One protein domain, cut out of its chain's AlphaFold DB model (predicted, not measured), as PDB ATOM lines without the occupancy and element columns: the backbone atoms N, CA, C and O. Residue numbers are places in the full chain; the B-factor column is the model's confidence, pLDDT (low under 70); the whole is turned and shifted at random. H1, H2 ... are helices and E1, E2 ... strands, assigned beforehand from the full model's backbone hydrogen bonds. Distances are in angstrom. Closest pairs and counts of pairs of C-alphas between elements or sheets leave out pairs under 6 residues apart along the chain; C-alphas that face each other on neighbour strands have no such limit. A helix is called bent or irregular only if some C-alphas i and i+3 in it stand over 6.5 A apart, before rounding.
ATOM      1  N   ALA A 102       1.922  10.218  14.221       56.09
ATOM      2  CA  ALA A 102       1.630  10.252  15.652       56.09
ATOM      3  C   ALA A 102       2.022  11.593  16.305       56.09
ATOM      4  O   ALA A 102       1.313  12.057  17.194       56.09
ATOM      5  N   ALA A 103       3.087  12.252  15.828       63.00
ATOM      6  CA  ALA A 103       3.513  13.565  16.326       63.00
ATOM      7  C   ALA A 103       2.573  14.691  15.922       63.00
ATOM      8  O   ALA A 103       2.248  15.545  16.746       63.00
ATOM      9  N   GLN A 104       2.051  14.631  14.696       59.47
ATOM     10  CA  GLN A 104       0.975  15.526  14.275       59.47
ATOM     11  C   GLN A 104      -0.262  15.325  15.157       59.47
ATOM     12  O   GLN A 104      -0.842  16.298  15.628       59.47
ATOM     13  N   TYR A 105      -0.615  14.079  15.484       58.12
ATOM     14  CA  TYR A 105      -1.722  13.790  16.398       58.12
ATOM     15  C   TYR A 105      -1.537  14.388  17.799       58.12
ATOM     16  O   TYR A 105      -2.492  14.946  18.336       58.12
ATOM     17  N   THR A 106      -0.342  14.308  18.394       60.78
ATOM     18  CA  THR A 106      -0.077  14.895  19.721       60.78
ATOM     19  C   THR A 106      -0.073  16.423  19.708       60.78
ATOM     20  O   THR A 106      -0.562  17.036  20.655       60.78
ATOM     21  N   GLU A 107       0.416  17.050  18.633       59.72
ATOM     22  CA  GLU A 107       0.350  18.510  18.456       59.72
ATOM     23  C   GLU A 107      -1.099  18.994  18.302       59.72
ATOM     24  O   GLU A 107      -1.479  20.006  18.891       59.72
ATOM     25  N   ILE A 108      -1.933  18.232  17.587       57.59
ATOM     26  CA  ILE A 108      -3.370  18.497  17.443       57.59
ATOM     27  C   ILE A 108      -4.101  18.318  18.786       57.59
ATOM     28  O   ILE A 108      -4.948  19.134  19.138       57.59
ATOM     29  N   PHE A 109      -3.753  17.296  19.576       51.81
ATOM     30  CA  PHE A 109      -4.332  17.064  20.908       51.81
ATOM     31  C   PHE A 109      -3.936  18.138  21.935       51.81
ATOM     32  O   PHE A 109      -4.704  18.428  22.852       51.81
ATOM     33  N   GLY A 110      -2.746  18.732  21.788       52.19
ATOM     34  CA  GLY A 110      -2.255  19.821  22.636       52.19
ATOM     35  C   GLY A 110      -2.926  21.173  22.374       52.19
ATOM     36  O   GLY A 110      -2.804  22.082  23.198       52.19
ATOM     37  N   ASN A 111      -3.659  21.311  21.264       57.59
ATOM     38  CA  ASN A 111      -4.359  22.531  20.891       57.59
ATOM     39  C   ASN A 111      -5.872  22.353  21.117       57.59
ATOM     40  O   ASN A 111      -6.593  21.772  20.310       57.59
ATOM     41  N   TYR A 112      -6.379  22.882  22.236       51.53
ATOM     42  CA  TYR A 112      -7.803  22.841  22.623       51.53
ATOM     43  C   TYR A 112      -8.768  23.476  21.587       51.53
ATOM     44  O   TYR A 112      -9.985  23.432  21.772       51.53
ATOM     45  N   SER A 113      -8.246  24.073  20.508       55.44
ATOM     46  CA  SER A 113      -8.989  24.684  19.401       55.44
ATOM     47  C   SER A 113      -9.747  23.685  18.524       55.44
ATOM     48  O   SER A 113     -10.773  24.054  17.955       55.44
ATOM     49  N   ASP A 114      -9.309  22.423  18.442       70.38
ATOM     50  CA  ASP A 114      -9.810  21.474  17.435       70.38
ATOM     51  C   ASP A 114     -10.607  20.306  18.036       70.38
ATOM     52  O   ASP A 114     -10.604  19.181  17.534       70.38
ATOM     53  N   LEU A 115     -11.386  20.600  19.085       76.44
ATOM     54  CA  LEU A 115     -12.323  19.665  19.729       76.44
ATOM     55  C   LEU A 115     -13.197  18.897  18.722       76.44
ATOM     56  O   LEU A 115     -13.460  17.713  18.910       76.44
ATOM     57  N   LYS A 116     -13.611  19.544  17.623       83.81
ATOM     58  CA  LYS A 116     -14.387  18.912  16.542       83.81
ATOM     59  C   LYS A 116     -13.637  17.719  15.922       83.81
ATOM     60  O   LYS A 116     -14.232  16.664  15.726       83.81
ATOM     61  N   TYR A 117     -12.337  17.863  15.653       84.75
ATOM     62  CA  TYR A 117     -11.511  16.796  15.077       84.75
ATOM     63  C   TYR A 117     -11.274  15.649  16.068       84.75
ATOM     64  O   TYR A 117     -11.276  14.475  15.686       84.75
ATOM     65  N   LEU A 118     -11.150  15.971  17.357       83.50
ATOM     66  CA  LEU A 118     -11.049  14.980  18.426       83.50
ATOM     67  C   LEU A 118     -12.328  14.134  18.538       83.50
ATOM     68  O   LEU A 118     -12.246  12.904  18.562       83.50
ATOM     69  N   TYR A 119     -13.509  14.764  18.521       85.81
ATOM     70  CA  TYR A 119     -14.793  14.050  18.533       85.81
ATOM     71  C   TYR A 119     -14.996  13.174  17.293       85.81
ATOM     72  O   TYR A 119     -15.452  12.033  17.417       85.81
ATOM     73  N   TRP A 120     -14.613  13.670  16.114       90.94
ATOM     74  CA  TRP A 120     -14.601  12.873  14.888       90.94
ATOM     75  C   TRP A 120     -13.705  11.644  15.020       90.94
ATOM     76  O   TRP A 120     -14.168  10.525  14.806       90.94
ATOM     77  N   THR A 121     -12.455  11.833  15.447       87.88
ATOM     78  CA  THR A 121     -11.482  10.747  15.623       87.88
ATOM     79  C   THR A 121     -12.017   9.679  16.577       87.88
ATOM     80  O   THR A 121     -11.948   8.487  16.275       87.88
ATOM     81  N   GLN A 122     -12.606  10.093  17.701       86.69
ATOM     82  CA  GLN A 122     -13.205   9.178  18.668       86.69
ATOM     83  C   GLN A 122     -14.361   8.375  18.056       86.69
ATOM     84  O   GLN A 122     -14.406   7.154  18.204       86.69
ATOM     85  N   CYS A 123     -15.287   9.035  17.351       89.38
ATOM     86  CA  CYS A 123     -16.429   8.359  16.734       89.38
ATOM     87  C   CYS A 123     -16.006   7.410  15.610       89.38
ATOM     88  O   CYS A 123     -16.501   6.286  15.546       89.38
ATOM     89  N   ARG A 124     -15.066   7.838  14.763       92.62
ATOM     90  CA  ARG A 124     -14.489   7.036  13.683       92.62
ATOM     91  C   ARG A 124     -13.809   5.784  14.231       92.62
ATOM     92  O   ARG A 124     -14.070   4.692  13.737       92.62
ATOM     93  N   ASN A 125     -12.970   5.925  15.256       88.81
ATOM     94  CA  ASN A 125     -12.262   4.789  15.844       88.81
ATOM     95  C   ASN A 125     -13.234   3.814  16.526       88.81
ATOM     96  O   ASN A 125     -13.124   2.614  16.306       88.81
ATOM     97  N   GLU A 126     -14.237   4.305  17.270       88.31
ATOM     98  CA  GLU A 126     -15.267   3.426  17.850       88.31
ATOM     99  C   GLU A 126     -16.015   2.636  16.763       88.31
ATOM    100  O   GLU A 126     -16.266   1.439  16.929       88.31
ATOM    101  N   PHE A 127     -16.361   3.291  15.649       89.94
ATOM    102  CA  PHE A 127     -17.005   2.634  14.517       89.94
ATOM    103  C   PHE A 127     -16.100   1.560  13.899       89.94
ATOM    104  O   PHE A 127     -16.530   0.418  13.761       89.94
ATOM    105  N   LEU A 128     -14.844   1.895  13.580       87.44
ATOM    106  CA  LEU A 128     -13.894   0.959  12.968       87.44
ATOM    107  C   LEU A 128     -13.574  -0.230  13.881       87.44
ATOM    108  O   LEU A 128     -13.502  -1.363  13.408       87.44
ATOM    109  N   ASP A 129     -13.441  -0.013  15.188       84.06
ATOM    110  CA  ASP A 129     -13.210  -1.092  16.149       84.06
ATOM    111  C   ASP A 129     -14.374  -2.078  16.174       84.06
ATOM    112  O   ASP A 129     -14.166  -3.291  16.238       84.06
ATOM    113  N   ARG A 130     -15.617  -1.590  16.127       86.25
ATOM    114  CA  ARG A 130     -16.810  -2.446  16.050       86.25
ATOM    115  C   ARG A 130     -16.908  -3.151  14.705       86.25
ATOM    116  O   ARG A 130     -17.088  -4.365  14.683       86.25
ATOM    117  N   TRP A 131     -16.671  -2.415  13.624       83.75
ATOM    118  CA  TRP A 131     -16.638  -2.928  12.258       83.75
ATOM    119  C   TRP A 131     -15.637  -4.078  12.076       83.75
ATOM    120  O   TRP A 131     -15.956  -5.082  11.434       83.75
ATOM    121  N   ASN A 132     -14.441  -3.953  12.660       80.44
ATOM    122  CA  ASN A 132     -13.379  -4.959  12.589       80.44
ATOM    123  C   ASN A 132     -13.613  -6.140  13.539       80.44
ATOM    124  O   ASN A 132     -13.202  -7.257  13.238       80.44
ATOM    125  N   SER A 133     -14.267  -5.909  14.681       79.06
ATOM    126  CA  SER A 133     -14.574  -6.962  15.662       79.06
ATOM    127  C   SER A 133     -15.879  -7.711  15.385       79.06
ATOM    128  O   SER A 133     -16.203  -8.631  16.133       79.06
ATOM    129  N   GLY A 134     -16.634  -7.322  14.350       79.88
ATOM    130  CA  GLY A 134     -17.947  -7.901  14.047       79.88
ATOM    131  C   GLY A 134     -18.985  -7.642  15.143       79.88
ATOM    132  O   GLY A 134     -19.934  -8.402  15.289       79.88
ATOM    133  N   ARG A 135     -18.782  -6.608  15.969       80.75
ATOM    134  CA  ARG A 135     -19.760  -6.209  16.987       80.75
ATOM    135  C   ARG A 135     -20.856  -5.378  16.342       80.75
ATOM    136  O   ARG A 135     -20.564  -4.522  15.511       80.75
ATOM    137  N   GLU A 136     -22.076  -5.549  16.840       85.12
ATOM    138  CA  GLU A 136     -23.243  -4.778  16.417       85.12
ATOM    139  C   GLU A 136     -22.977  -3.260  16.463       85.12
ATOM    140  O   GLU A 136     -22.406  -2.706  17.426       85.12
ATOM    141  N   ILE A 137     -23.403  -2.595  15.390       89.31
ATOM    142  CA  ILE A 137     -23.352  -1.147  15.216       89.31
ATOM    143  C   ILE A 137     -24.793  -0.643  15.147       89.31
ATOM    144  O   ILE A 137     -25.448  -0.755  14.121       89.31
ATOM    145  N   ASP A 138     -25.273  -0.084  16.257       88.94
ATOM    146  CA  ASP A 138     -26.620   0.480  16.339       88.94
ATOM    147  C   ASP A 138     -26.770   1.797  15.552       88.94
ATOM    148  O   ASP A 138     -25.805   2.527  15.291       88.94
ATOM    149  N   ASN A 139     -28.021   2.135  15.230       89.81
ATOM    150  CA  ASN A 139     -28.378   3.354  14.500       89.81
ATOM    151  C   ASN A 139     -27.892   4.634  15.179       89.81
ATOM    152  O   ASN A 139     -27.479   5.572  14.500       89.81
ATOM    153  N   TYR A 140     -27.875   4.667  16.513       89.62
ATOM    154  CA  TYR A 140     -27.371   5.814  17.260       89.62
ATOM    155  C   TYR A 140     -25.885   6.075  16.963       89.62
ATOM    156  O   TYR A 140     -25.484   7.224  16.765       89.62
ATOM    157  N   ARG A 141     -25.056   5.027  16.886       90.62
ATOM    158  CA  ARG A 141     -23.634   5.153  16.537       90.62
ATOM    159  C   ARG A 141     -23.429   5.598  15.096       90.62
ATOM    160  O   ARG A 141     -22.558   6.437  14.869       90.62
ATOM    161  N   ILE A 142     -24.216   5.082  14.152       92.31
ATOM    162  CA  ILE A 142     -24.158   5.495  12.739       92.31
ATOM    163  C   ILE A 142     -24.536   6.975  12.618       92.31
ATOM    164  O   ILE A 142     -23.801   7.764  12.025       92.31
ATOM    165  N   GLU A 143     -25.638   7.387  13.245       91.81
ATOM    166  CA  GLU A 143     -26.096   8.776  13.232       91.81
ATOM    167  C   GLU A 143     -25.050   9.718  13.844       91.81
ATOM    168  O   GLU A 143     -24.726  10.757  13.259       91.81
ATOM    169  N   ARG A 144     -24.474   9.337  14.993       91.56
ATOM    170  CA  ARG A 144     -23.424  10.113  15.666       91.56
ATOM    171  C   ARG A 144     -22.172  10.237  14.801       91.56
ATOM    172  O   ARG A 144     -21.624  11.331  14.694       91.56
ATOM    173  N   LEU A 145     -21.741   9.150  14.162       94.38
ATOM    174  CA  LEU A 145     -20.595   9.133  13.254       94.38
ATOM    175  C   LEU A 145     -20.785  10.110  12.091       94.38
ATOM    176  O   LEU A 145     -19.919  10.949  11.855       94.38
ATOM    177  N   LEU A 146     -21.930  10.044  11.409       93.50
ATOM    178  CA  LEU A 146     -22.242  10.923  10.279       93.50
ATOM    179  C   LEU A 146     -22.358  12.388  10.698       93.50
ATOM    180  O   LEU A 146     -21.908  13.282   9.984       93.50
ATOM    181  N   LYS A 147     -22.928  12.647  11.877       91.00
ATOM    182  CA  LYS A 147     -23.054  14.000  12.418       91.00
ATOM    183  C   LYS A 147     -21.692  14.623  12.711       91.00
ATOM    184  O   LYS A 147     -21.465  15.778  12.356       91.00
ATOM    185  N   GLU A 148     -20.792  13.876  13.346       91.19
ATOM    186  CA  GLU A 148     -19.442  14.368  13.632       91.19
ATOM    187  C   GLU A 148     -18.590  14.469  12.359       91.19
ATOM    188  O   GLU A 148     -17.873  15.457  12.205       91.19
ATOM    189  N   ALA A 149     -18.747  13.546  11.400       92.56
ATOM    190  CA  ALA A 149     -18.152  13.652  10.064       92.56
ATOM    191  C   ALA A 149     -18.551  14.965   9.380       92.56
ATOM    192  O   ALA A 149     -17.699  15.729   8.935       92.56
ATOM    193  N   PHE A 150     -19.850  15.277   9.352       92.25
ATOM    194  CA  PHE A 150     -20.359  16.510   8.754       92.25
ATOM    195  C   PHE A 150     -19.805  17.755   9.460       92.25
ATOM    196  O   PHE A 150     -19.410  18.729   8.816       92.25
ATOM    197  N   ARG A 151     -19.735  17.716  10.797       88.44
ATOM    198  CA  ARG A 151     -19.217  18.818  11.620       88.44
ATOM    199  C   ARG A 151     -17.759  19.136  11.342       88.44
ATOM    200  O   ARG A 151     -17.425  20.318  11.343       88.44
ATOM    201  N   VAL A 152     -16.904  18.133  11.135       90.00
ATOM    202  CA  VAL A 152     -15.498  18.375  10.778       90.00
ATOM    203  C   VAL A 152     -15.350  18.795   9.324       90.00
ATOM    204  O   VAL A 152     -14.574  19.703   9.036       90.00
ATOM    205  N   TYR A 153     -16.157  18.224   8.427       90.38
ATOM    206  CA  TYR A 153     -16.108  18.517   6.997       90.38
ATOM    207  C   TYR A 153     -16.442  19.982   6.690       90.38
ATOM    208  O   TYR A 153     -15.782  20.634   5.883       90.38
ATOM    209  N   TYR A 154     -17.445  20.528   7.383       87.50
ATOM    210  CA  TYR A 154     -17.888  21.914   7.230       87.50
ATOM    211  C   TYR A 154     -17.486  22.809   8.406       87.50
ATOM    212  O   TYR A 154     -18.091  23.858   8.625       87.50
ATOM    213  N   ALA A 155     -16.464  22.423   9.175       83.56
ATOM    214  CA  ALA A 155     -16.001  23.226  10.297       83.56
ATOM    215  C   ALA A 155     -15.443  24.578   9.824       83.56
ATOM    216  O   ALA A 155     -14.348  24.667   9.259       83.56
ATOM    217  N   GLU A 156     -16.167  25.650  10.131       76.50
ATOM    218  CA  GLU A 156     -15.619  27.005  10.126       76.50
ATOM    219  C   GLU A 156     -14.748  27.209  11.379       76.50
ATOM    220  O   GLU A 156     -15.097  26.745  12.475       76.50
ATOM    221  N   GLY A 157     -13.583  27.843  11.205       75.44
ATOM    222  CA  GLY A 157     -12.629  28.147  12.283       75.44
ATOM    223  C   GLY A 157     -11.674  27.018  12.700       75.44
ATOM    224  O   GLY A 157     -10.863  27.245  13.590       75.44
ATOM    225  N   MET A 158     -11.751  25.836  12.079       78.56
ATOM    226  CA  MET A 158     -10.765  24.754  12.256       78.56
ATOM    227  C   MET A 158      -9.481  25.069  11.480       78.56
ATOM    228  O   MET A 158      -9.556  25.680  10.407       78.56
ATOM    229  N   ASP A 159      -8.322  24.628  11.984       81.81
ATOM    230  CA  ASP A 159      -7.064  24.743  11.237       81.81
ATOM    231  C   ASP A 159      -7.217  24.128   9.825       81.81
ATOM    232  O   ASP A 159      -7.698  22.995   9.695       81.81
ATOM    233  N   PRO A 160      -6.831  24.838   8.746       83.25
ATOM    234  CA  PRO A 160      -7.033  24.358   7.382       83.25
ATOM    235  C   PRO A 160      -6.383  23.004   7.080       83.25
ATOM    236  O   PRO A 160      -6.943  22.236   6.297       83.25
ATOM    237  N   ARG A 161      -5.226  22.697   7.683       81.19
ATOM    238  CA  ARG A 161      -4.528  21.417   7.489       81.19
ATOM    239  C   ARG A 161      -5.272  20.291   8.193       81.19
ATOM    240  O   ARG A 161      -5.498  19.249   7.583       81.19
ATOM    241  N   ILE A 162      -5.712  20.526   9.429       80.94
ATOM    242  CA  ILE A 162      -6.512  19.559  10.196       80.94
ATOM    243  C   ILE A 162      -7.836  19.293   9.482       80.94
ATOM    244  O   ILE A 162      -8.225  18.141   9.307       80.94
ATOM    245  N   ARG A 163      -8.505  20.343   8.993       85.62
ATOM    246  CA  ARG A 163      -9.747  20.200   8.228       85.62
ATOM    247  C   ARG A 163      -9.533  19.403   6.946       85.62
ATOM    248  O   ARG A 163     -10.327  18.522   6.648       85.62
ATOM    249  N   GLN A 164      -8.461  19.682   6.201       86.12
ATOM    250  CA  GLN A 164      -8.129  18.925   4.994       86.12
ATOM    251  C   GLN A 164      -7.923  17.438   5.304       86.12
ATOM    252  O   GLN A 164      -8.460  16.588   4.597       86.12
ATOM    253  N   GLN A 165      -7.188  17.122   6.370       85.44
ATOM    254  CA  GLN A 165      -7.000  15.745   6.814       85.44
ATOM    255  C   GLN A 165      -8.330  15.095   7.213       85.44
ATOM    256  O   GLN A 165      -8.629  13.992   6.765       85.44
ATOM    257  N   ALA A 166      -9.159  15.787   7.996       88.69
ATOM    258  CA  ALA A 166     -10.473  15.297   8.395       88.69
ATOM    259  C   ALA A 166     -11.369  14.997   7.183       88.69
ATOM    260  O   ALA A 166     -12.012  13.954   7.151       88.69
ATOM    261  N   CYS A 167     -11.377  15.865   6.165       90.31
ATOM    262  CA  CYS A 167     -12.118  15.627   4.927       90.31
ATOM    263  C   CYS A 167     -11.647  14.352   4.219       90.31
ATOM    264  O   CYS A 167     -12.481  13.524   3.873       90.31
ATOM    265  N   LEU A 168     -10.331  14.146   4.082       90.44
ATOM    266  CA  LEU A 168      -9.786  12.925   3.473       90.44
ATOM    267  C   LEU A 168     -10.186  11.663   4.247       90.44
ATOM    268  O   LEU A 168     -10.497  10.638   3.648       90.44
ATOM    269  N   GLU A 169     -10.183  11.725   5.578       91.12
ATOM    270  CA  GLU A 169     -10.603  10.608   6.428       91.12
ATOM    271  C   GLU A 169     -12.102  10.315   6.308       91.12
ATOM    272  O   GLU A 169     -12.498   9.150   6.291       91.12
ATOM    273  N   VAL A 170     -12.935  11.359   6.235       94.44
ATOM    274  CA  VAL A 170     -14.377  11.225   6.003       94.44
ATOM    275  C   VAL A 170     -14.620  10.592   4.637       94.44
ATOM    276  O   VAL A 170     -15.334   9.597   4.557       94.44
ATOM    277  N   ASP A 171     -13.976  11.094   3.583       92.94
ATOM    278  CA  ASP A 171     -14.125  10.565   2.226       92.94
ATOM    279  C   ASP A 171     -13.678   9.097   2.152       92.94
ATOM    280  O   ASP A 171     -14.399   8.255   1.614       92.94
ATOM    281  N   ALA A 172     -12.549   8.751   2.778       90.94
ATOM    282  CA  ALA A 172     -12.068   7.374   2.859       90.94
ATOM    283  C   ALA A 172     -13.032   6.448   3.621       90.94
ATOM    284  O   ALA A 172     -13.179   5.278   3.264       90.94
ATOM    285  N   LEU A 173     -13.708   6.947   4.659       92.50
ATOM    286  CA  LEU A 173     -14.712   6.176   5.385       92.50
ATOM    287  C   LEU A 173     -15.975   5.964   4.534       92.50
ATOM    288  O   LEU A 173     -16.454   4.836   4.431       92.50
ATOM    289  N   LEU A 174     -16.502   7.030   3.927       92.81
ATOM    290  CA  LEU A 174     -17.731   6.983   3.134       92.81
ATOM    291  C   LEU A 174     -17.544   6.138   1.865       92.81
ATOM    292  O   LEU A 174     -18.344   5.244   1.601       92.81
ATOM    293  N   GLU A 175     -16.476   6.372   1.103       92.38
ATOM    294  CA  GLU A 175     -16.208   5.675  -0.160       92.38
ATOM    295  C   GLU A 175     -15.512   4.325   0.048       92.38
ATOM    296  O   GLU A 175     -15.862   3.338  -0.590       92.38
ATOM    297  N   GLY A 176     -14.525   4.248   0.939       87.25
ATOM    298  CA  GLY A 176     -13.707   3.046   1.098       87.25
ATOM    299  C   GLY A 176     -14.355   1.991   1.991       87.25
ATOM    300  O   GLY A 176     -14.472   0.828   1.604       87.25
ATOM    301  N   VAL A 177     -14.771   2.390   3.197       87.12
ATOM    302  CA  VAL A 177     -15.288   1.454   4.213       87.12
ATOM    303  C   VAL A 177     -16.768   1.168   3.989       87.12
ATOM    304  O   VAL A 177     -17.167   0.009   3.895       87.12
ATOM    305  N   LEU A 178     -17.576   2.221   3.861       88.69
ATOM    306  CA  LEU A 178     -19.024   2.119   3.675       88.69
ATOM    307  C   LEU A 178     -19.427   1.885   2.212       88.69
ATOM    308  O   LEU A 178     -20.581   1.541   1.947       88.69
ATOM    309  N   LYS A 179     -18.477   2.024   1.273       89.75
ATOM    310  CA  LYS A 179     -18.657   1.806  -0.174       89.75
ATOM    311  C   LYS A 179     -19.757   2.661  -0.799       89.75
ATOM    312  O   LYS A 179     -20.430   2.207  -1.724       89.75
ATOM    313  N   LEU A 180     -20.010   3.849  -0.255       90.00
ATOM    314  CA  LEU A 180     -21.090   4.709  -0.725       90.00
ATOM    315  C   LEU A 180     -20.807   5.199  -2.149       90.00
ATOM    316  O   LEU A 180     -19.716   5.689  -2.446       90.00
ATOM    317  N   GLY A 181     -21.806   5.065  -3.019       89.50
ATOM    318  CA  GLY A 181     -21.787   5.588  -4.377       89.50
ATOM    319  C   GLY A 181     -21.869   7.113  -4.405       89.50
ATOM    320  O   GLY A 181     -22.078   7.772  -3.388       89.50
ATOM    321  N   GLU A 182     -21.710   7.695  -5.589       88.06
ATOM    322  CA  GLU A 182     -21.729   9.149  -5.775       88.06
ATOM    323  C   GLU A 182     -23.058   9.778  -5.319       88.06
ATOM    324  O   GLU A 182     -23.045  10.665  -4.469       88.06
ATOM    325  N   GLU A 183     -24.194   9.229  -5.757       88.12
ATOM    326  CA  GLU A 183     -25.540   9.694  -5.376       88.12
ATOM    327  C   GLU A 183     -25.816   9.567  -3.866       88.12
ATOM    328  O   GLU A 183     -26.477  10.405  -3.256       88.12
ATOM    329  N   GLU A 184     -25.282   8.524  -3.228       90.06
ATOM    330  CA  GLU A 184     -25.423   8.318  -1.784       90.06
ATOM    331  C   GLU A 184     -24.562   9.321  -1.008       90.06
ATOM    332  O   GLU A 184     -24.990   9.843   0.018       90.06
ATOM    333  N   ARG A 185     -23.369   9.658  -1.509       90.38
ATOM    334  CA  ARG A 185     -22.530  10.706  -0.911       90.38
ATOM    335  C   ARG A 185     -23.140  12.094  -1.070       90.38
ATOM    336  O   ARG A 185     -22.986  12.916  -0.170       90.38
ATOM    337  N   GLU A 186     -23.898  12.364  -2.131       90.50
ATOM    338  CA  GLU A 186     -24.634  13.631  -2.246       90.50
ATOM    339  C   GLU A 186     -25.603  13.847  -1.078       90.50
ATOM    340  O   GLU A 186     -25.747  14.974  -0.600       90.50
ATOM    341  N   LEU A 187     -26.223  12.778  -0.558       90.12
ATOM    342  CA  LEU A 187     -27.078  12.863   0.629       90.12
ATOM    343  C   LEU A 187     -26.301  13.346   1.863       90.12
ATOM    344  O   LEU A 187     -26.843  14.127   2.641       90.12
ATOM    345  N   PHE A 188     -25.033  12.953   2.022       91.62
ATOM    346  CA  PHE A 188     -24.172  13.453   3.102       91.62
ATOM    347  C   PHE A 188     -23.878  14.954   2.961       91.62
ATOM    348  O   PHE A 188     -23.788  15.669   3.960       91.62
ATOM    349  N   HIS A 189     -23.765  15.462   1.732       90.56
ATOM    350  CA  HIS A 189     -23.477  16.876   1.487       90.56
ATOM    351  C   HIS A 189     -24.707  17.792   1.567       90.56
ATOM    352  O   HIS A 189     -24.529  19.015   1.573       90.56
ATOM    353  N   LYS A 190     -25.930  17.251   1.667       89.31
ATOM    354  CA  LYS A 190     -27.149  18.055   1.837       89.31
ATOM    355  C   LYS A 190     -27.135  18.784   3.177       89.31
ATOM    356  O   LYS A 190     -26.971  18.182   4.239       89.31
ATOM    357  N   LYS A 191     -27.318  20.100   3.109       86.00
ATOM    358  CA  LYS A 191     -27.278  21.004   4.258       86.00
ATOM    359  C   LYS A 191     -28.655  21.600   4.496       86.00
ATOM    360  O   LYS A 191     -29.323  21.980   3.536       86.00
ATOM    361  N   GLU A 192     -29.023  21.754   5.759       81.44
ATOM    362  CA  GLU A 192     -30.189  22.529   6.170       81.44
ATOM    363  C   GLU A 192     -29.730  23.684   7.070       81.44
ATOM    364  O   GLU A 192     -28.934  23.503   8.000       81.44
ATOM    365  N   GLU A 193     -30.209  24.894   6.777       70.50
ATOM    366  CA  GLU A 193     -30.004  26.049   7.648       70.50
ATOM    367  C   GLU A 193     -30.867  25.895   8.900       70.50
ATOM    368  O   GLU A 193     -32.076  26.127   8.895       70.50
ATOM    369  N   GLN A 194     -30.237  25.525  10.010       61.41
ATOM    370  CA  GLN A 194     -30.903  25.443  11.300       61.41
ATOM    371  C   GLN A 194     -30.772  26.795  11.999       61.41
ATOM    372  O   GLN A 194     -29.842  27.037  12.765       61.41
ATOM    373  N   GLY A 195     -31.712  27.697  11.706       52.47
ATOM    374  CA  GLY A 195     -31.897  28.951  12.436       52.47
ATOM    375  C   GLY A 195     -30.681  29.883  12.427       52.47
ATOM    376  O   GLY A 195     -29.963  29.982  13.415       52.47
ATOM    377  N   GLY A 196     -30.485  30.618  11.330       52.03
ATOM    378  CA  GLY A 196     -29.703  31.864  11.244       52.03
ATOM    379  C   GLY A 196     -28.179  31.803  11.438       52.03
ATOM    380  O   GLY A 196     -27.494  32.656  10.886       52.03
ATOM    381  N   TYR A 197     -27.636  30.837  12.187       50.50
ATOM    382  CA  TYR A 197     -26.209  30.794  12.555       50.50
ATOM    383  C   TYR A 197     -25.589  29.386  12.573       50.50
ATOM    384  O   TYR A 197     -24.407  29.253  12.889       50.50
ATOM    385  N   TYR A 198     -26.345  28.327  12.258       59.22
ATOM    386  CA  TYR A 198     -25.835  26.954  12.261       59.22
ATOM    387  C   TYR A 198     -26.259  26.200  10.997       59.22
ATOM    388  O   TYR A 198     -27.445  26.063  10.703       59.22
ATOM    389  N   VAL A 199     -25.273  25.689  10.259       71.19
ATOM    390  CA  VAL A 199     -25.498  24.821   9.100       71.19
ATOM    391  C   VAL A 199     -25.317  23.376   9.555       71.19
ATOM    392  O   VAL A 199     -24.211  22.961   9.909       71.19
ATOM    393  N   GLY A 200     -26.417  22.628   9.595       80.69
ATOM    394  CA  GLY A 200     -26.436  21.212   9.958       80.69
ATOM    395  C   GLY A 200     -26.623  20.308   8.736       80.69
ATOM    396  O   GLY A 200     -26.966  20.803   7.657       80.69
ATOM    397  N   PRO A 201     -26.409  18.989   8.883       86.62
ATOM    398  CA  PRO A 201     -26.845  18.039   7.868       86.62
ATOM    399  C   PRO A 201     -28.369  18.095   7.738       86.62
ATOM    400  O   PRO A 201     -29.070  18.262   8.739       86.62
ATOM    401  N   ASP A 202     -28.871  17.938   6.515       89.06
ATOM    402  CA  ASP A 202     -30.307  17.804   6.273       89.06
ATOM    403  C   ASP A 202     -30.853  16.572   7.030       89.06
ATOM    404  O   ASP A 202     -30.397  15.451   6.778       89.06
ATOM    405  N   PRO A 203     -31.814  16.727   7.962       87.38
ATOM    406  CA  PRO A 203     -32.277  15.632   8.812       87.38
ATOM    407  C   PRO A 203     -32.910  14.482   8.029       87.38
ATOM    408  O   PRO A 203     -32.875  13.333   8.474       87.38
ATOM    409  N   HIS A 204     -33.516  14.775   6.876       88.69
ATOM    410  CA  HIS A 204     -34.142  13.763   6.037       88.69
ATOM    411  C   HIS A 204     -33.087  12.951   5.279       88.69
ATOM    412  O   HIS A 204     -33.108  11.721   5.328       88.69
ATOM    413  N   ALA A 205     -32.122  13.618   4.647       89.06
ATOM    414  CA  ALA A 205     -30.987  12.990   3.984       89.06
ATOM    415  C   ALA A 205     -30.130  12.191   4.972       89.06
ATOM    416  O   ALA A 205     -29.727  11.073   4.669       89.06
ATOM    417  N   GLN A 206     -29.928  12.713   6.186       89.06
ATOM    418  CA  GLN A 206     -29.198  12.012   7.236       89.06
ATOM    419  C   GLN A 206     -29.903  10.713   7.644       89.06
ATOM    420  O   GLN A 206     -29.253   9.675   7.724       89.06
ATOM    421  N   LYS A 207     -31.227  10.732   7.847       90.12
ATOM    422  CA  LYS A 207     -31.996   9.510   8.140       90.12
ATOM    423  C   LYS A 207     -31.924   8.494   7.006       90.12
ATOM    424  O   LYS A 207     -31.739   7.312   7.274       90.12
ATOM    425  N   GLN A 208     -32.032   8.951   5.758       91.56
ATOM    426  CA  GLN A 208     -31.873   8.082   4.589       91.56
ATOM    427  C   GLN A 208     -30.492   7.421   4.565       91.56
ATOM    428  O   GLN A 208     -30.397   6.220   4.328       91.56
ATOM    429  N   LEU A 209     -29.437   8.182   4.871       92.06
ATOM    430  CA  LEU A 209     -28.076   7.660   4.938       92.06
ATOM    431  C   LEU A 209     -27.912   6.609   6.042       92.06
ATOM    432  O   LEU A 209     -27.279   5.582   5.817       92.06
ATOM    433  N   VAL A 210     -28.492   6.855   7.223       92.75
ATOM    434  CA  VAL A 210     -28.450   5.909   8.350       92.75
ATOM    435  C   VAL A 210     -29.104   4.588   7.960       92.75
ATOM    436  O   VAL A 210     -28.462   3.550   8.089       92.75
ATOM    437  N   SER A 211     -30.322   4.619   7.411       91.62
ATOM    438  CA  SER A 211     -31.025   3.401   6.984       91.62
ATOM    439  C   SER A 211     -30.280   2.642   5.881       91.62
ATOM    440  O   SER A 211     -30.293   1.416   5.854       91.62
ATOM    441  N   LEU A 212     -29.603   3.358   4.980       92.25
ATOM    442  CA  LEU A 212     -28.807   2.746   3.918       92.25
ATOM    443  C   LEU A 212     -27.564   2.038   4.469       92.25
ATOM    444  O   LEU A 212     -27.242   0.928   4.050       92.25
ATOM    445  N   ILE A 213     -26.875   2.663   5.425       90.94
ATOM    446  CA  ILE A 213     -25.709   2.069   6.087       90.94
ATOM    447  C   ILE A 213     -26.128   0.881   6.960       90.94
ATOM    448  O   ILE A 213     -25.444  -0.139   6.945       90.94
ATOM    449  N   GLU A 214     -27.254   0.980   7.669       90.50
ATOM    450  CA  GLU A 214     -27.837  -0.114   8.454       90.50
ATOM    451  C   GLU A 214     -28.134  -1.338   7.575       90.50
ATOM    452  O   GLU A 214     -27.693  -2.442   7.892       90.50
ATOM    453  N   ALA A 215     -28.784  -1.145   6.422       87.12
ATOM    454  CA  ALA A 215     -29.053  -2.229   5.477       87.12
ATOM    455  C   ALA A 215     -27.759  -2.896   4.975       87.12
ATOM    456  O   ALA A 215     -27.652  -4.118   4.960       87.12
ATOM    457  N   ARG A 216     -26.729  -2.106   4.643       85.62
ATOM    458  CA  ARG A 216     -25.427  -2.640   4.200       85.62
ATOM    459  C   ARG A 216     -24.674  -3.393   5.292       85.62
ATOM    460  O   ARG A 216     -23.927  -4.323   4.992       85.62
ATOM    461  N   LEU A 217     -24.824  -2.966   6.542       84.31
ATOM    462  CA  LEU A 217     -24.266  -3.666   7.693       84.31
ATOM    463  C   LEU A 217     -24.944  -5.029   7.882       84.31
ATOM    464  O   LEU A 217     -24.239  -6.014   8.090       84.31
ATOM    465  N   ALA A 218     -26.269  -5.096   7.727       80.81
ATOM    466  CA  ALA A 218     -27.032  -6.342   7.803       80.81
ATOM    467  C   ALA A 218     -26.698  -7.314   6.653       80.81
ATOM    468  O   ALA A 218     -26.417  -8.486   6.897       80.81
ATOM    469  N   ASP A 219     -26.613  -6.822   5.410       73.62
ATOM    470  CA  ASP A 219     -26.239  -7.635   4.238       73.62
ATOM    471  C   ASP A 219     -24.832  -8.250   4.378       73.62
ATOM    472  O   ASP A 219     -24.541  -9.327   3.848       73.62
ATOM    473  N   ARG A 220     -23.930  -7.579   5.109       69.94
ATOM    474  CA  ARG A 220     -22.588  -8.095   5.401       69.94
ATOM    475  C   ARG A 220     -22.623  -9.274   6.373       69.94
ATOM    476  O   ARG A 220     -21.891 -10.238   6.152       69.94
ATOM    477  N   GLU A 221     -23.443  -9.212   7.422       57.44
ATOM    478  CA  GLU A 221     -23.603 -10.330   8.363       57.44
ATOM    479  C   GLU A 221     -24.086 -11.592   7.634       57.44
ATOM    480  O   GLU A 221     -23.571 -12.684   7.886       57.44
ATOM    481  N   GLU A 222     -24.983 -11.449   6.654       50.91
ATOM    482  CA  GLU A 222     -25.434 -12.561   5.811       50.91
ATOM    483  C   GLU A 222     -24.361 -13.034   4.814       50.91
ATOM    484  O   GLU A 222     -24.183 -14.240   4.625       50.91
ATOM    485  N   GLY A 223     -23.601 -12.118   4.203       46.94
ATOM    486  CA  GLY A 223     -22.533 -12.444   3.250       46.94
ATOM    487  C   GLY A 223     -21.324 -13.160   3.869       46.94
ATOM    488  O   GLY A 223     -20.770 -14.077   3.258       46.94
ATOM    489  N   ASP A 224     -20.936 -12.801   5.096       47.59
ATOM    490  CA  ASP A 224     -19.830 -13.445   5.820       47.59
ATOM    491  C   ASP A 224     -20.240 -14.807   6.428       47.59
ATOM    492  O   ASP A 224     -19.385 -15.678   6.616       47.59
ATOM    493  N   CYS A 225     -21.543 -15.067   6.622       38.44
ATOM    494  CA  CYS A 225     -22.053 -16.388   7.023       38.44
ATOM    495  C   CYS A 225     -21.842 -17.480   5.953       38.44
ATOM    496  O   CYS A 225     -21.732 -18.659   6.297       38.44
ATOM    497  N   TRP A 226     -21.714 -17.120   4.670       36.53
ATOM    498  CA  TRP A 226     -21.415 -18.073   3.589       36.53
ATOM    499  C   TRP A 226     -19.915 -18.347   3.393       36.53
ATOM    500  O   TRP A 226     -19.557 -19.313   2.720       36.53
ATOM    501  N   ASN A 227     -19.025 -17.566   4.018       36.53
ATOM    502  CA  ASN A 227     -17.571 -17.707   3.857       36.53
ATOM    503  C   ASN A 227     -16.891 -18.593   4.919       36.53
ATOM    504  O   ASN A 227     -15.684 -18.808   4.845       36.53
TER     505      ASN A 227
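What this domain is: This is residues 102 to 227 of the 230 residues of an uncharacterized protein of Lachnospiraceae bacterium (UniProt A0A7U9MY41). Helices H2, H3 and H4 form an up-and-down bundle, and the long helix H6 crosses H3, its end sticking out with residues 222 to 227. Short H5 and the hairpin E1-E2 sit near the start of H6, and H1 near the start of H2. The printed part has 126 residues, with six named helices and two strands in the order H1 H2 H3 H4 H5 E1 E2 H6; the sheet, E1 - E2, is antiparallel and the class mostly helix. It is compact, radius of gyration of the C-alphas 15.4 A, spanning 47 by 37 by 23 A.

How they stand to each other: H1, residues 102 to 109, is close to but not clearly touching H2, residues 112 to 133; the closest C-alphas, Ile 108 and Asp 114, are 7.1 A apart. H2 and H3, residues 139 to 153, touch as a hairpin, steep tilt 39 degrees, closest C-alphas Trp 120 and Glu 148, 5.2 A. H3 and H4, residues 160 to 177, form another, closest C-alphas Tyr 153 and Cys 167, 5.3 A. H5, residues 182 to 189, touches H6, residues 203 to 225, closest C-alphas Leu 187 and Ala 205, 5.2 A. E1, residues 191 to 194, and E2, residues 198 to 201, form a hairpin, N 192 and O 200 3.0 A apart. H6 touches H3 with residues 206 to 214 alone, closest C-alphas Glu 143 and Val 210, 6.1 A, steep tilt 58 degrees. Every O i to N i+4 pair is within hydrogen-bond range in H1, H3, H4 and H6, against 16 of 18 in H2 and 2 of 4 in H5.

Where its parts are: H1 begins at C-alpha 102 (1.630, 10.252, 15.652). H2 measures 31.3 A and is irregular, C-alphas 113 and 116 being 8.4 A apart. H3 measures 20.9 A, H4 24.6 A and H6 33.7 A, ending at C-alpha 225 (-22.053, -16.388, 7.023).

The domain as a whole: The farthest C-alphas, Gly 196 and Asn 227, are 51.6 A apart. The printed part has no cut and no long link. pLDDT is under 70 in residues 102 to 113, 194 to 198 and 220 to 227.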